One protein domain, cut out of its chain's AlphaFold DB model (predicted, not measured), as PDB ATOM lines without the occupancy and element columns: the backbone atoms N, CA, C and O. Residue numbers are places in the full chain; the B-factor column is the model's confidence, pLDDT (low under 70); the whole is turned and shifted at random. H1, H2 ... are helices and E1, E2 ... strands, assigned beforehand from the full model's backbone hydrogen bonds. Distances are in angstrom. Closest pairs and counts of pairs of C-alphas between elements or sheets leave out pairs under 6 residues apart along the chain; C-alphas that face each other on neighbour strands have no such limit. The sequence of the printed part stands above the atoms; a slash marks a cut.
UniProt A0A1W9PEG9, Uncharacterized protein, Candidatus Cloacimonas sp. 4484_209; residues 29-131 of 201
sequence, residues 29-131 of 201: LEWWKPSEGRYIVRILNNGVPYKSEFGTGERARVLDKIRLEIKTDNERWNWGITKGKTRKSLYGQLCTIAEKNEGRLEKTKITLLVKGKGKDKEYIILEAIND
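What this domain is: This is residues 29 to 131 of the 201 residues of an uncharacterized protein of Candidatus Cloacimonas sp. 4484_209 (UniProt A0A1W9PEG9). A strongly twisted sheet of six strands folds round in an open curve, and the helix H1 packs on it beside E6, with its Tyr 91 also near E4. The far end of the hairpin E2 and E3 reaches away from this body as an arm and makes much of the length. The printed part has 103 residues with one named helix and six named strands, H1 coming between E4 and E5 along the chain; the sheet is branched, E3 having three neighbours, its neighbour pairs are antiparallel, and the class is mostly strand. The whole is compact, with a radius of gyration of the C-alphas of 13.9 A, yet elongated, spanning 46 by 29 by 27 A.

Where its parts are: E3, residues 61 to 72, is the longest strand at 30.7 A and bends by 59 degrees at residue 69. E2 is residues 48 to 54, E4 residues 75 to 82 and 22.3 A long. E1, residues 37 to 43, begins with C-alpha 37 at (2.646, 38.337, -36.168). E5 is residues 108 to 115; E6, residues 122 to 130, is 23.4 A long, bends by 55 degrees at residue 127 and ends with C-alpha 130 at (-5.500, 25.651, -19.908). H1 is residues 90 to 100, 15.7 A long.

How they stand to each other: E3 has E1 and E2 on one side and E4 on the other. E2, E3 and E4 form a meander, each strand the antiparallel neighbour of the one before; N 50 and O 65 are 3.0 A apart, N 68 and O 79 2.9 A, within hydrogen-bond range. E1 pairs with E3 through N 42 and O 71, 2.9 A, and with E5 through N 39 and O 112, 2.8 A. The hairpin E5 and E6 has N 111 and O 127 at 2.9 A. H1 is on the sheet at a height of 6.9 A, over none of the strands, but only just: 2 of its C-alphas fall on E5. The closest C-alphas of H1 and E6 are those of Leu 90 and Tyr 123, 5.8 A apart. In H1 every O i to N i+4 pair is within hydrogen-bond range.

The domain as a whole: The two C-alphas farthest apart are those of Glu 58 and Asp 131, 45.7 A. The printed part has no cut, and no link is long. Mean pLDDT of the printed part is 86.8; residues 54 to 59 and residue 131 are under 70.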
ATOM      1  N   LEU A  29      -4.134  17.038 -42.337       73.50
ATOM      2  CA  LEU A  29      -4.047  18.469 -42.021       73.50
ATOM      3  C   LEU A  29      -2.806  19.092 -42.661       73.50
ATOM      4  O   LEU A  29      -1.713  18.518 -42.613       73.50
ATOM      5  N   GLU A  30      -2.966  20.296 -43.200       88.88
ATOM      6  CA  GLU A  30      -1.857  21.074 -43.739       88.88
ATOM      7  C   GLU A  30      -0.872  21.500 -42.642       88.88
ATOM      8  O   GLU A  30      -1.205  21.603 -41.457       88.88
ATOM      9  N   TRP A  31       0.379  21.741 -43.042       90.50
ATOM     10  CA  TRP A  31       1.424  22.190 -42.129       90.50
ATOM     11  C   TRP A  31       1.368  23.701 -41.940       90.50
ATOM     12  O   TRP A  31       1.699  24.462 -42.852       90.50
ATOM     13  N   TRP A  32       1.053  24.127 -40.724       93.69
ATOM     14  CA  TRP A  32       1.075  25.525 -40.340       93.69
ATOM     15  C   TRP A  32       2.496  26.079 -40.341       93.69
ATOM     16  O   TRP A  32       3.414  25.545 -39.703       93.69
ATOM     17  N   LYS A  33       2.671  27.184 -41.060       90.44
ATOM     18  CA  LYS A  33       3.919  27.940 -41.149       90.44
ATOM     19  C   LYS A  33       3.595  29.406 -40.864       90.44
ATOM     20  O   LYS A  33       3.414  30.165 -41.815       90.44
ATOM     21  N   PRO A  34       3.510  29.813 -39.587       91.06
ATOM     22  CA  PRO A  34       3.086  31.163 -39.249       91.06
ATOM     23  C   PRO A  34       4.049  32.189 -39.840       91.06
ATOM     24  O   PRO A  34       5.274  32.010 -39.799       91.06
ATOM     25  N   SER A  35       3.504  33.257 -40.412       90.50
ATOM     26  CA  SER A  35       4.266  34.461 -40.734       90.50
ATOM     27  C   SER A  35       4.611  35.231 -39.454       90.50
ATOM     28  O   SER A  35       4.303  34.803 -38.346       90.50
ATOM     29  N   GLU A  36       5.322  36.341 -39.603       93.38
ATOM     30  CA  GLU A  36       5.509  37.291 -38.507       93.38
ATOM     31  C   GLU A  36       4.145  37.830 -38.049       93.38
ATOM     32  O   GLU A  36       3.285  38.112 -38.887       93.38
ATOM     33  N   GLY A  37       3.932  37.929 -36.734       92.19
ATOM     34  CA  GLY A  37       2.646  38.337 -36.168       92.19
ATOM     35  C   GLY A  37       2.346  37.730 -34.797       92.19
ATOM     36  O   GLY A  37       3.158  37.002 -34.223       92.19
ATOM     37  N   ARG A  38       1.158  38.044 -34.271       93.19
ATOM     38  CA  ARG A  38       0.620  37.500 -33.016       93.19
ATOM     39  C   ARG A  38      -0.549  36.568 -33.334       93.19
ATOM     40  O   ARG A  38      -1.440  36.952 -34.081       93.19
ATOM     41  N   TYR A  39      -0.550  35.379 -32.741       92.06
ATOM     42  CA  TYR A  39      -1.523  34.319 -33.000       92.06
ATOM     43  C   TYR A  39      -2.089  33.769 -31.697       92.06
ATOM     44  O   TYR A  39      -1.353  33.583 -30.728       92.06
ATOM     45  N   ILE A  40      -3.382  33.450 -31.697       92.25
ATOM     46  CA  ILE A  40      -4.002  32.628 -30.656       92.25
ATOM     47  C   ILE A  40      -4.018  31.192 -31.171       92.25
ATOM     48  O   ILE A  40      -4.644  30.896 -32.188       92.25
ATOM     49  N   VAL A  41      -3.324  30.302 -30.469       94.31
ATOM     50  CA  VAL A  41      -3.154  28.905 -30.866       94.31
ATOM     51  C   VAL A  41      -3.736  28.018 -29.779       94.31
ATOM     52  O   VAL A  41      -3.284  28.059 -28.639       94.31
ATOM     53  N   ARG A  42      -4.725  27.191 -30.117       93.56
ATOM     54  CA  ARG A  42      -5.191  26.122 -29.224       93.56
ATOM     55  C   ARG A  42      -4.494  24.823 -29.579       93.56
ATOM     56  O   ARG A  42      -4.556  24.405 -30.732       93.56
ATOM     57  N   ILE A  43      -3.860  24.192 -28.606       93.19
ATOM     58  CA  ILE A  43      -3.185  22.909 -28.770       93.19
ATOM     59  C   ILE A  43      -4.203  21.785 -28.553       93.19
ATOM     60  O   ILE A  43      -4.916  21.757 -27.553       93.19
ATOM     61  N   LEU A  44      -4.287  20.862 -29.507       89.62
ATOM     62  CA  LEU A  44      -5.306  19.809 -29.558       89.62
ATOM     63  C   LEU A  44      -4.767  18.420 -29.207       89.62
ATOM     64  O   LEU A  44      -5.543  17.476 -29.138       89.62
ATOM     65  N   ASN A  45      -3.454  18.272 -29.014       88.81
ATOM     66  CA  ASN A  45      -2.837  17.023 -28.576       88.81
ATOM     67  C   ASN A  45      -1.553  17.279 -27.766       88.81
ATOM     68  O   ASN A  45      -1.000  18.375 -27.770       88.81
ATOM     69  N   ASN A  46      -1.028  16.243 -27.112       88.38
ATOM     70  CA  ASN A  46       0.212  16.333 -26.323       88.38
ATOM     71  C   ASN A  46       1.504  16.243 -27.161       88.38
ATOM     72  O   ASN A  46       2.609  16.255 -26.622       88.38
ATOM     73  N   GLY A  47       1.374  16.185 -28.488       87.25
ATOM     74  CA  GLY A  47       2.484  16.094 -29.427       87.25
ATOM     75  C   GLY A  47       2.900  14.669 -29.778       87.25
ATOM     76  O   GLY A  47       3.049  13.803 -28.923       87.25
ATOM     77  N   VAL A  48       3.136  14.439 -31.071       88.06
ATOM     78  CA  VAL A  48       3.617  13.157 -31.604       88.06
ATOM     79  C   VAL A  48       5.070  13.316 -32.055       88.06
ATOM     80  O   VAL A  48       5.354  14.194 -32.880       88.06
ATOM     81  N   PRO A  49       6.023  12.524 -31.531       87.25
ATOM     82  CA  PRO A  49       7.414  12.612 -31.952       87.25
ATOM     83  C   PRO A  49       7.576  12.125 -33.397       87.25
ATOM     84  O   PRO A  49       7.001  11.117 -33.794       87.25
ATOM     85  N   TYR A  50       8.402  12.820 -34.174       85.81
ATOM     86  CA  TYR A  50       8.816  12.368 -35.502       85.81
ATOM     87  C   TYR A  50      10.225  12.873 -35.825       85.81
ATOM     88  O   TYR A  50      10.768  13.740 -35.136       85.81
ATOM     89  N   LYS A  51      10.833  12.326 -36.877       85.00
ATOM     90  CA  LYS A  51      12.154  12.735 -37.360       85.00
ATOM     91  C   LYS A  51      12.023  13.372 -38.734       85.00
ATOM     92  O   LYS A  51      11.215  12.932 -39.545       85.00
ATOM     93  N   SER A  52      12.821  14.403 -39.002       82.69
ATOM     94  CA  SER A  52      12.965  14.953 -40.351       82.69
ATOM     95  C   SER A  52      14.423  14.946 -40.769       82.69
ATOM     96  O   SER A  52      15.273  15.430 -40.020       82.69
ATOM     97  N   GLU A  53      14.692  14.464 -41.972       83.06
ATOM     98  CA  GLU A  53      16.023  14.478 -42.567       83.06
ATOM     99  C   GLU A  53      16.226  15.767 -43.361       83.06
ATOM    100  O   GLU A  53      15.348  16.209 -44.103       83.06
ATOM    101  N   PHE A  54      17.382  16.401 -43.175       69.25
ATOM    102  CA  PHE A  54      17.769  17.591 -43.919       69.25
ATOM    103  C   PHE A  54      19.114  17.351 -44.609       69.25
ATOM    104  O   PHE A  54      20.114  17.063 -43.946       69.25
ATOM    105  N   GLY A  55      19.138  17.501 -45.935       66.06
ATOM    106  CA  GLY A  55      20.305  17.243 -46.785       66.06
ATOM    107  C   GLY A  55      20.193  15.947 -47.593       66.06
ATOM    108  O   GLY A  55      19.240  15.190 -47.448       66.06
ATOM    109  N   THR A  56      21.169  15.705 -48.469       60.38
ATOM    110  CA  THR A  56      21.243  14.513 -49.330       60.38
ATOM    111  C   THR A  56      22.563  13.775 -49.106       60.38
ATOM    112  O   THR A  56      23.617  14.413 -49.065       60.38
ATOM    113  N   GLY A  57      22.525  12.442 -49.017       66.44
ATOM    114  CA  GLY A  57      23.717  11.588 -48.896       66.44
ATOM    115  C   GLY A  57      24.346  11.585 -47.495       66.44
ATOM    116  O   GLY A  57      23.655  11.751 -46.497       66.44
ATOM    117  N   GLU A  58      25.670  11.430 -47.417       62.19
ATOM    118  CA  GLU A  58      26.441  11.257 -46.164       62.19
ATOM    119  C   GLU A  58      26.387  12.449 -45.185       62.19
ATOM    120  O   GLU A  58      26.857  12.352 -44.055       62.19
ATOM    121  N   ARG A  59      25.811  13.589 -45.592       62.28
ATOM    122  CA  ARG A  59      25.637  14.788 -44.749       62.28
ATOM    123  C   ARG A  59      24.204  14.985 -44.253       62.28
ATOM    124  O   ARG A  59      23.901  16.057 -43.725       62.28
ATOM    125  N   ALA A  60      23.327  13.998 -44.440       74.38
ATOM    126  CA  ALA A  60      21.961  14.063 -43.942       74.38
ATOM    127  C   ALA A  60      21.970  14.230 -42.415       74.38
ATOM    128  O   ALA A  60      22.461  13.382 -41.671       74.38
ATOM    129  N   ARG A  61      21.440  15.360 -41.942       79.19
ATOM    130  CA  ARG A  61      21.220  15.588 -40.515       79.19
ATOM    131  C   ARG A  61      19.795  15.188 -40.181       79.19
ATOM    132  O   ARG A  61      18.846  15.741 -40.735       79.19
ATOM    133  N   VAL A  62      19.661  14.250 -39.254       83.81
ATOM    134  CA  VAL A  62      18.376  13.870 -38.672       83.81
ATOM    135  C   VAL A  62      18.053  14.861 -37.558       83.81
ATOM    136  O   VAL A  62      18.843  15.043 -36.633       83.81
ATOM    137  N   LEU A  63      16.906  15.527 -37.661       85.12
ATOM    138  CA  LEU A  63      16.391  16.420 -36.628       85.12
ATOM    139  C   LEU A  63      15.200  15.767 -35.939       85.12
ATOM    140  O   LEU A  63      14.222  15.408 -36.600       85.12
ATOM    141  N   ASP A  64      15.266  15.675 -34.615       89.62
ATOM    142  CA  ASP A  64      14.131  15.258 -33.802       89.62
ATOM    143  C   ASP A  64      13.112  16.394 -33.694       89.62
ATOM    144  O   ASP A  64      13.442  17.545 -33.384       89.62
ATOM    145  N   LYS A  65      11.848  16.063 -33.942       90.25
ATOM    146  CA  LYS A  65      10.732  17.003 -33.953       90.25
ATOM    147  C   LYS A  65       9.541  16.458 -33.176       90.25
ATOM    148  O   LYS A  65       9.461  15.271 -32.855       90.25
ATOM    149  N   ILE A  66       8.615  17.354 -32.867       91.50
ATOM    150  CA  ILE A  66       7.267  17.030 -32.410       91.50
ATOM    151  C   ILE A  66       6.255  17.624 -33.384       91.50
ATOM    152  O   ILE A  66       6.482  18.697 -33.952       91.50
ATOM    153  N   ARG A  67       5.151  16.914 -33.596       91.50
ATOM    154  CA  ARG A  67       3.981  17.390 -34.330       91.50
ATOM    155  C   ARG A  67       2.885  17.690 -33.324       91.50
ATOM    156  O   ARG A  67       2.412  16.766 -32.666       91.50
ATOM    157  N   LEU A  68       2.477  18.947 -33.243       92.12
ATOM    158  CA  LEU A  68       1.260  19.341 -32.547       92.12
ATOM    159  C   LEU A  68       0.120  19.456 -33.549       92.12
ATOM    160  O   LEU A  68       0.315  19.947 -34.659       92.12
ATOM    161  N   GLU A  69      -1.063  19.026 -33.146       92.75
ATOM    162  CA  GLU A  69      -2.296  19.434 -33.803       92.75
ATOM    163  C   GLU A  69      -2.780  20.700 -33.118       92.75
ATOM    164  O   GLU A  69      -2.831  20.770 -31.889       92.75
ATOM    165  N   ILE A  70      -3.075  21.726 -33.906       94.12
ATOM    166  CA  ILE A  70      -3.442  23.037 -33.386       94.12
ATOM    167  C   ILE A  70      -4.689  23.574 -34.069       94.12
ATOM    168  O   ILE A  70      -5.021  23.170 -35.183       94.12
ATOM    169  N   LYS A  71      -5.354  24.521 -33.411       92.56
ATOM    170  CA  LYS A  71      -6.428  25.327 -33.984       92.56
ATOM    171  C   LYS A  71      -6.074  26.812 -33.919       92.56
ATOM    172  O   LYS A  71      -5.800  27.323 -32.833       92.56
ATOM    173  N   THR A  72      -6.134  27.491 -35.060       91.00
ATOM    174  CA  THR A  72      -5.936  28.946 -35.216       91.00
ATOM    175  C   THR A  72      -7.048  29.484 -36.106       91.00
ATOM    176  O   THR A  72      -7.360  28.843 -37.102       91.00
ATOM    177  N   ASP A  73      -7.682  30.602 -35.745       85.50
ATOM    178  CA  ASP A  73      -8.746  31.243 -36.548       85.50
ATOM    179  C   ASP A  73      -9.846  30.281 -37.037       85.50
ATOM    180  O   ASP A  73     -10.384  30.386 -38.130       85.50
ATOM    181  N   ASN A  74     -10.202  29.326 -36.174       79.50
ATOM    182  CA  ASN A  74     -11.149  28.235 -36.412       79.50
ATOM    183  C   ASN A  74     -10.721  27.083 -37.333       79.50
ATOM    184  O   ASN A  74     -11.445  26.089 -37.400       79.50
ATOM    185  N   GLU A  75      -9.521  27.121 -37.891       89.06
ATOM    186  CA  GLU A  75      -8.977  26.065 -38.746       89.06
ATOM    187  C   GLU A  75      -8.007  25.158 -37.985       89.06
ATOM    188  O   GLU A  75      -7.360  25.589 -37.029       89.06
ATOM    189  N   ARG A  76      -7.923  23.881 -38.387       92.62
ATOM    190  CA  ARG A  76      -7.033  22.885 -37.771       92.62
ATOM    191  C   ARG A  76      -5.790  22.671 -38.619       92.62
ATOM    192  O   ARG A  76      -5.891  22.502 -39.828       92.62
ATOM    193  N   TRP A  77      -4.642  22.572 -37.960       93.81
ATOM    194  CA  TRP A  77      -3.356  22.444 -38.631       93.81
ATOM    195  C   TRP A  77      -2.409  21.480 -37.925       93.81
ATOM    196  O   TRP A  77      -2.501  21.258 -36.719       93.81
ATOM    197  N   ASN A  78      -1.431  20.982 -38.680       93.31
ATOM    198  CA  ASN A  78      -0.227  20.364 -38.139       93.31
ATOM    199  C   ASN A  78       0.845  21.426 -37.888       93.31
ATOM    200  O   ASN A  78       1.221  22.161 -38.798       93.31
ATOM    201  N   TRP A  79       1.431  21.458 -36.696       94.00
ATOM    202  CA  TRP A  79       2.558  22.327 -36.379       94.00
ATOM    203  C   TRP A  79       3.792  21.517 -35.998       94.00
ATOM    204  O   TRP A  79       3.830  20.809 -34.992       94.00
ATOM    205  N   GLY A  80       4.815  21.595 -36.848       92.31
ATOM    206  CA  GLY A  80       6.081  20.900 -36.654       92.31
ATOM    207  C   GLY A  80       7.076  21.756 -35.882       92.31
ATOM    208  O   GLY A  80       7.500  22.800 -36.372       92.31
ATOM    209  N   ILE A  81       7.510  21.278 -34.719       91.56
ATOM    210  CA  ILE A  81       8.452  21.986 -33.849       91.56
ATOM    211  C   ILE A  81       9.707  21.137 -33.683       91.56
ATOM    212  O   ILE A  81       9.638  19.954 -33.357       91.56
ATOM    213  N   THR A  82      10.872  21.738 -33.911       90.81
ATOM    214  CA  THR A  82      12.156  21.063 -33.680       90.81
ATOM    215  C   THR A  82      12.452  21.009 -32.190       90.81
ATOM    216  O   THR A  82      12.305  22.021 -31.505       90.81
ATOM    217  N   LYS A  83      12.893  19.849 -31.690       88.62
ATOM    218  CA  LYS A  83      13.274  19.690 -30.284       88.62
ATOM    219  C   LYS A  83      14.527  20.517 -29.996       88.62
ATOM    220  O   LYS A  83      15.644  20.146 -30.353       88.62
ATOM    221  N   GLY A  84      14.318  21.680 -29.387       84.25
ATOM    222  CA  GLY A  84      15.383  22.544 -28.895       84.25
ATOM    223  C   GLY A  84      15.935  22.043 -27.561       84.25
ATOM    224  O   GLY A  84      15.258  21.335 -26.823       84.25
ATOM    225  N   LYS A  85      17.172  22.430 -27.238       82.69
ATOM    226  CA  LYS A  85      17.838  22.041 -25.981       82.69
ATOM    227  C   LYS A  85      17.690  23.073 -24.857       82.69
ATOM    228  O   LYS A  85      18.138  22.826 -23.746       82.69
ATOM    229  N   THR A  86      17.116  24.244 -25.140       88.75
ATOM    230  CA  THR A  86      17.071  25.375 -24.200       88.75
ATOM    231  C   THR A  86      15.638  25.733 -23.830       88.75
ATOM    232  O   THR A  86      14.752  25.692 -24.683       88.75
ATOM    233  N   ARG A  87      15.419  26.174 -22.583       86.56
ATOM    234  CA  ARG A  87      14.112  26.676 -22.112       86.56
ATOM    235  C   ARG A  87      13.600  27.879 -22.913       86.56
ATOM    236  O   ARG A  87      12.401  28.053 -23.043       86.56
ATOM    237  N   LYS A  88      14.506  28.678 -23.492       88.31
ATOM    238  CA  LYS A  88      14.157  29.817 -24.362       88.31
ATOM    239  C   LYS A  88      13.644  29.394 -25.741       88.31
ATOM    240  O   LYS A  88      12.934  30.160 -26.378       88.31
ATOM    241  N   SER A  89      14.000  28.204 -26.228       91.12
ATOM    242  CA  SER A  89      13.472  27.708 -27.504       91.12
ATOM    243  C   SER A  89      11.962  27.483 -27.419       91.12
ATOM    244  O   SER A  89      11.457  27.197 -26.339       91.12
ATOM    245  N   LEU A  90      11.249  27.539 -28.548       92.94
ATOM    246  CA  LEU A  90       9.810  27.251 -28.586       92.94
ATOM    247  C   LEU A  90       9.465  25.911 -27.919       92.94
ATOM    248  O   LEU A  90       8.551  25.839 -27.106       92.94
ATOM    249  N   TYR A  91      10.235  24.862 -28.223       93.12
ATOM    250  CA  TYR A  91      10.074  23.557 -27.584       93.12
ATOM    251  C   TYR A  91      10.259  23.640 -26.063       93.12
ATOM    252  O   TYR A  91       9.446  23.112 -25.317       93.12
ATOM    253  N   GLY A  92      11.292  24.349 -25.599       90.75
ATOM    254  CA  GLY A  92      11.538  24.548 -24.171       90.75
ATOM    255  C   GLY A  92      10.437  25.340 -23.462       90.75
ATOM    256  O   GLY A  92      10.052  24.962 -22.361       90.75
ATOM    257  N   GLN A  93       9.892  26.378 -24.104       93.19
ATOM    258  CA  GLN A  93       8.766  27.155 -23.579       93.19
ATOM    259  C   GLN A  93       7.516  26.275 -23.438       93.19
ATOM    260  O   GLN A  93       6.862  26.299 -22.399       93.19
ATOM    261  N   LEU A  94       7.228  25.436 -24.441       92.56
ATOM    262  CA  LEU A  94       6.144  24.454 -24.372       92.56
ATOM    263  C   LEU A  94       6.372  23.423 -23.262       92.56
ATOM    264  O   LEU A  94       5.439  23.120 -22.530       92.56
ATOM    265  N   CYS A  95       7.597  22.927 -23.065       90.94
ATOM    266  CA  CYS A  95       7.892  22.037 -21.939       90.94
ATOM    267  C   CYS A  95       7.594  22.698 -20.584       90.94
ATOM    268  O   CYS A  95       7.026  22.046 -19.718       90.94
ATOM    269  N   THR A  96       7.929  23.979 -20.406       88.19
ATOM    270  CA  THR A  96       7.610  24.717 -19.170       88.19
ATOM    271  C   THR A  96       6.105  24.898 -18.970       88.19
ATOM    272  O   THR A  96       5.633  24.863 -17.840       88.19
ATOM    273  N   ILE A  97       5.338  25.077 -20.045       88.94
ATOM    274  CA  ILE A  97       3.870  25.122 -19.965       88.94
ATOM    275  C   ILE A  97       3.320  23.750 -19.571       88.94
ATOM    276  O   ILE A  97       2.511  23.662 -18.656       88.94
ATOM    277  N   ALA A  98       3.810  22.681 -20.203       88.00
ATOM    278  CA  ALA A  98       3.406  21.320 -19.876       88.00
ATOM    279  C   ALA A  98       3.711  20.970 -18.416       88.00
ATOM    280  O   ALA A  98       2.870  20.394 -17.745       88.00
ATOM    281  N   GLU A  99       4.883  21.356 -17.905       83.88
ATOM    282  CA  GLU A  99       5.279  21.164 -16.502       83.88
ATOM    283  C   GLU A  99       4.285  21.809 -15.524       83.88
ATOM    284  O   GLU A  99       3.960  21.206 -14.507       83.88
ATOM    285  N   LYS A 100       3.747  22.990 -15.858       81.00
ATOM    286  CA  LYS A 100       2.701  23.659 -15.064       81.00
ATOM    287  C   LYS A 100       1.325  22.999 -15.187       81.00
ATOM    288  O   LYS A 100       0.522  23.122 -14.273       81.00
ATOM    289  N   ASN A 101       1.076  22.299 -16.288       78.31
ATOM    290  CA  ASN A 101      -0.190  21.646 -16.614       78.31
ATOM    291  C   ASN A 101      -0.092  20.118 -16.431       78.31
ATOM    292  O   ASN A 101      -0.542  19.356 -17.288       78.31
ATOM    293  N   GLU A 102       0.566  19.660 -15.361       82.19
ATOM    294  CA  GLU A 102       0.677  18.232 -15.001       82.19
ATOM    295  C   GLU A 102       1.256  17.332 -16.112       82.19
ATOM    296  O   GLU A 102       0.890  16.169 -16.293       82.19
ATOM    297  N   GLY A 103       2.175  17.881 -16.902       80.81
ATOM    298  CA  GLY A 103       2.812  17.195 -18.022       80.81
ATOM    299  C   GLY A 103       1.999  17.191 -19.321       80.81
ATOM    300  O   GLY A 103       2.360  16.452 -20.239       80.81
ATOM    301  N   ARG A 104       0.932  17.995 -19.438       82.56
ATOM    302  CA  ARG A 104       0.047  18.032 -20.617       82.56
ATOM    303  C   ARG A 104       0.095  19.365 -21.362       82.56
ATOM    304  O   ARG A 104       0.235  20.431 -20.780       82.56
ATOM    305  N   LEU A 105      -0.048  19.295 -22.683       84.88
ATOM    306  CA  LEU A 105      -0.196  20.458 -23.571       84.88
ATOM    307  C   LEU A 105      -1.571  20.525 -24.229       84.88
ATOM    308  O   LEU A 105      -1.993  21.596 -24.665       84.88
ATOM    309  N   GLU A 106      -2.257  19.390 -24.339       86.12
ATOM    310  CA  GLU A 106      -3.608  19.330 -24.879       86.12
ATOM    311  C   GLU A 106      -4.530  20.312 -24.148       86.12
ATOM    312  O   GLU A 106      -4.397  20.514 -22.942       86.12
ATOM    313  N   LYS A 107      -5.452  20.934 -24.890       86.81
ATOM    314  CA  LYS A 107      -6.408  21.935 -24.390       86.81
ATOM    315  C   LYS A 107      -5.766  23.227 -23.883       86.81
ATOM    316  O   LYS A 107      -6.460  24.091 -23.364       86.81
ATOM    317  N   THR A 108      -4.461  23.414 -24.081       90.12
ATOM    318  CA  THR A 108      -3.813  24.684 -23.760       90.12
ATOM    319  C   THR A 108      -4.011  25.685 -24.896       90.12
ATOM    320  O   THR A 108      -3.679  25.422 -26.055       90.12
ATOM    321  N   LYS A 109      -4.509  26.869 -24.556       93.75
ATOM    322  CA  LYS A 109      -4.565  28.051 -25.411       93.75
ATOM    323  C   LYS A 109      -3.340  28.916 -25.141       93.75
ATOM    324  O   LYS A 109      -3.132  29.372 -24.021       93.75
ATOM    325  N   ILE A 110      -2.538  29.167 -26.170       93.94
ATOM    326  CA  ILE A 110      -1.355  30.026 -26.085       93.94
ATOM    327  C   ILE A 110      -1.494  31.264 -26.967       93.94
ATOM    328  O   ILE A 110      -2.045  31.209 -28.070       93.94
ATOM    329  N   THR A 111      -0.916  32.367 -26.506       93.31
ATOM    330  CA  THR A 111      -0.665  33.554 -27.322       93.31
ATOM    331  C   THR A 111       0.771  33.487 -27.842       93.31
ATOM    332  O   THR A 111       1.722  33.679 -27.085       93.31
ATOM    333  N   LEU A 112       0.943  33.235 -29.139       94.62
ATOM    334  CA  LEU A 112       2.244  33.128 -29.799       94.62
ATOM    335  C   LEU A 112       2.599  34.427 -30.525       94.62
ATOM    336  O   LEU A 112       1.849  34.889 -31.380       94.62
ATOM    337  N   LEU A 113       3.776  34.974 -30.249       93.94
ATOM    338  CA  LEU A 113       4.395  36.051 -31.010       93.94
ATOM    339  C   LEU A 113       5.527  35.481 -31.869       93.94
ATOM    340  O   LEU A 113       6.470  34.881 -31.353       93.94
ATOM    341  N   VAL A 114       5.436  35.691 -33.177       93.25
ATOM    342  CA  VAL A 114       6.471  35.335 -34.150       93.25
ATOM    343  C   VAL A 114       7.132  36.621 -34.622       93.25
ATOM    344  O   VAL A 114       6.448  37.487 -35.164       93.25
ATOM    345  N   LYS A 115       8.446  36.741 -34.423       91.88
ATOM    346  CA  LYS A 115       9.260  37.877 -34.882       91.88
ATOM    347  C   LYS A 115      10.256  37.432 -35.943       91.88
ATOM    348  O   LYS A 115      10.773  36.317 -35.874       91.88
ATOM    349  N   GLY A 116      10.573  38.318 -36.882       90.19
ATOM    350  CA  GLY A 116      11.585  38.056 -37.903       90.19
ATOM    351  C   GLY A 116      11.083  37.197 -39.067       90.19
ATOM    352  O   GLY A 116       9.908  36.841 -39.173       90.19
ATOM    353  N   LYS A 117      11.988  36.885 -40.002       81.69
ATOM    354  CA  LYS A 117      11.653  36.264 -41.294       81.69
ATOM    355  C   LYS A 117      12.605  35.123 -41.640       81.69
ATOM    356  O   LYS A 117      13.751  35.076 -41.206       81.69
ATOM    357  N   GLY A 118      12.123  34.189 -42.459       78.88
ATOM    358  CA  GLY A 118      12.932  33.073 -42.951       78.88
ATOM    359  C   GLY A 118      13.474  32.181 -41.830       78.88
ATOM    360  O   GLY A 118      12.698  31.609 -41.065       78.88
ATOM    361  N   LYS A 119      14.805  32.030 -41.780       74.81
ATOM    362  CA  LYS A 119      15.515  31.199 -40.792       74.81
ATOM    363  C   LYS A 119      15.724  31.901 -39.449       74.81
ATOM    364  O   LYS A 119      15.915  31.209 -38.456       74.81
ATOM    365  N   ASP A 120      15.603  33.224 -39.415       81.94
ATOM    366  CA  ASP A 120      15.822  34.052 -38.224       81.94
ATOM    367  C   ASP A 120      14.510  34.316 -37.470       81.94
ATOM    368  O   ASP A 120      14.351  35.331 -36.795       81.94
ATOM    369  N   LYS A 121      13.528  33.415 -37.620       86.00
ATOM    370  CA  LYS A 121      12.259  33.508 -36.900       86.00
ATOM    371  C   LYS A 121      12.451  33.158 -35.432       86.00
ATOM    372  O   LYS A 121      12.862  32.045 -35.099       86.00
ATOM    373  N   GLU A 122      12.051  34.080 -34.573       89.88
ATOM    374  CA  GLU A 122      11.944  33.877 -33.138       89.88
ATOM    375  C   GLU A 122      10.479  33.651 -32.752       89.88
ATOM    376  O   GLU A 122       9.576  34.317 -33.259       89.88
ATOM    377  N   TYR A 123      10.251  32.698 -31.851       92.75
ATOM    378  CA  TYR A 123       8.930  32.319 -31.363       92.75
ATOM    379  C   TYR A 123       8.877  32.547 -29.856       92.75
ATOM    380  O   TYR A 123       9.688  31.987 -29.114       92.75
ATOM    381  N   ILE A 124       7.917  33.349 -29.409       94.00
ATOM    382  CA  ILE A 124       7.757  33.743 -28.010       94.00
ATOM    383  C   ILE A 124       6.315  33.459 -27.600       94.00
ATOM    384  O   ILE A 124       5.386  33.971 -28.219       94.00
ATOM    385  N   ILE A 125       6.115  32.651 -26.563       92.25
ATOM    386  CA  ILE A 125       4.803  32.444 -25.954       92.25
ATOM    387  C   ILE A 125       4.612  33.521 -24.887       92.25
ATOM    388  O   ILE A 125       5.366  33.578 -23.919       92.25
ATOM    389  N   LEU A 126       3.634  34.401 -25.101       87.06
ATOM    390  CA  LEU A 126       3.331  35.516 -24.201       87.06
ATOM    391  C   LEU A 126       2.448  35.071 -23.032       87.06
ATOM    392  O   LEU A 126       2.670  35.480 -21.899       87.06
ATOM    393  N   GLU A 127       1.462  34.224 -23.321       85.75
ATOM    394  CA  GLU A 127       0.452  33.748 -22.373       85.75
ATOM    395  C   GLU A 127       0.112  32.293 -22.696       85.75
ATOM    396  O   GLU A 127       0.151  31.889 -23.864       85.75
ATOM    397  N   ALA A 128      -0.241  31.523 -21.669       85.88
ATOM    398  CA  ALA A 128      -0.731  30.158 -21.789       85.88
ATOM    399  C   ALA A 128      -1.816  29.919 -20.734       85.88
ATOM    400  O   ALA A 128      -1.568  30.130 -19.550       85.88
ATOM    401  N   ILE A 129      -2.995  29.493 -21.177       85.44
ATOM    402  CA  ILE A 129      -4.168  29.206 -20.344       85.44
ATOM    403  C   ILE A 129      -4.619  27.788 -20.683       85.44
ATOM    404  O   ILE A 129      -4.681  27.432 -21.860       85.44
ATOM    405  N   ASN A 130      -4.907  26.964 -19.681       80.00
ATOM    406  CA  ASN A 130      -5.500  25.651 -19.908       80.00
ATOM    407  C   ASN A 130      -7.034  25.800 -19.981       80.00
ATOM    408  O   ASN A 130      -7.638  26.383 -19.085       80.00
ATOM    409  N   ASP A 131      -7.685  25.290 -21.033       67.88
ATOM    410  CA  ASP A 131      -9.150  25.378 -21.164       67.88
ATOM    411  C   ASP A 131      -9.871  24.650 -19.998       67.88
ATOM    412  O   ASP A 131     -11.036  24.935 -19.731       67.88
TER     413      ASP A 131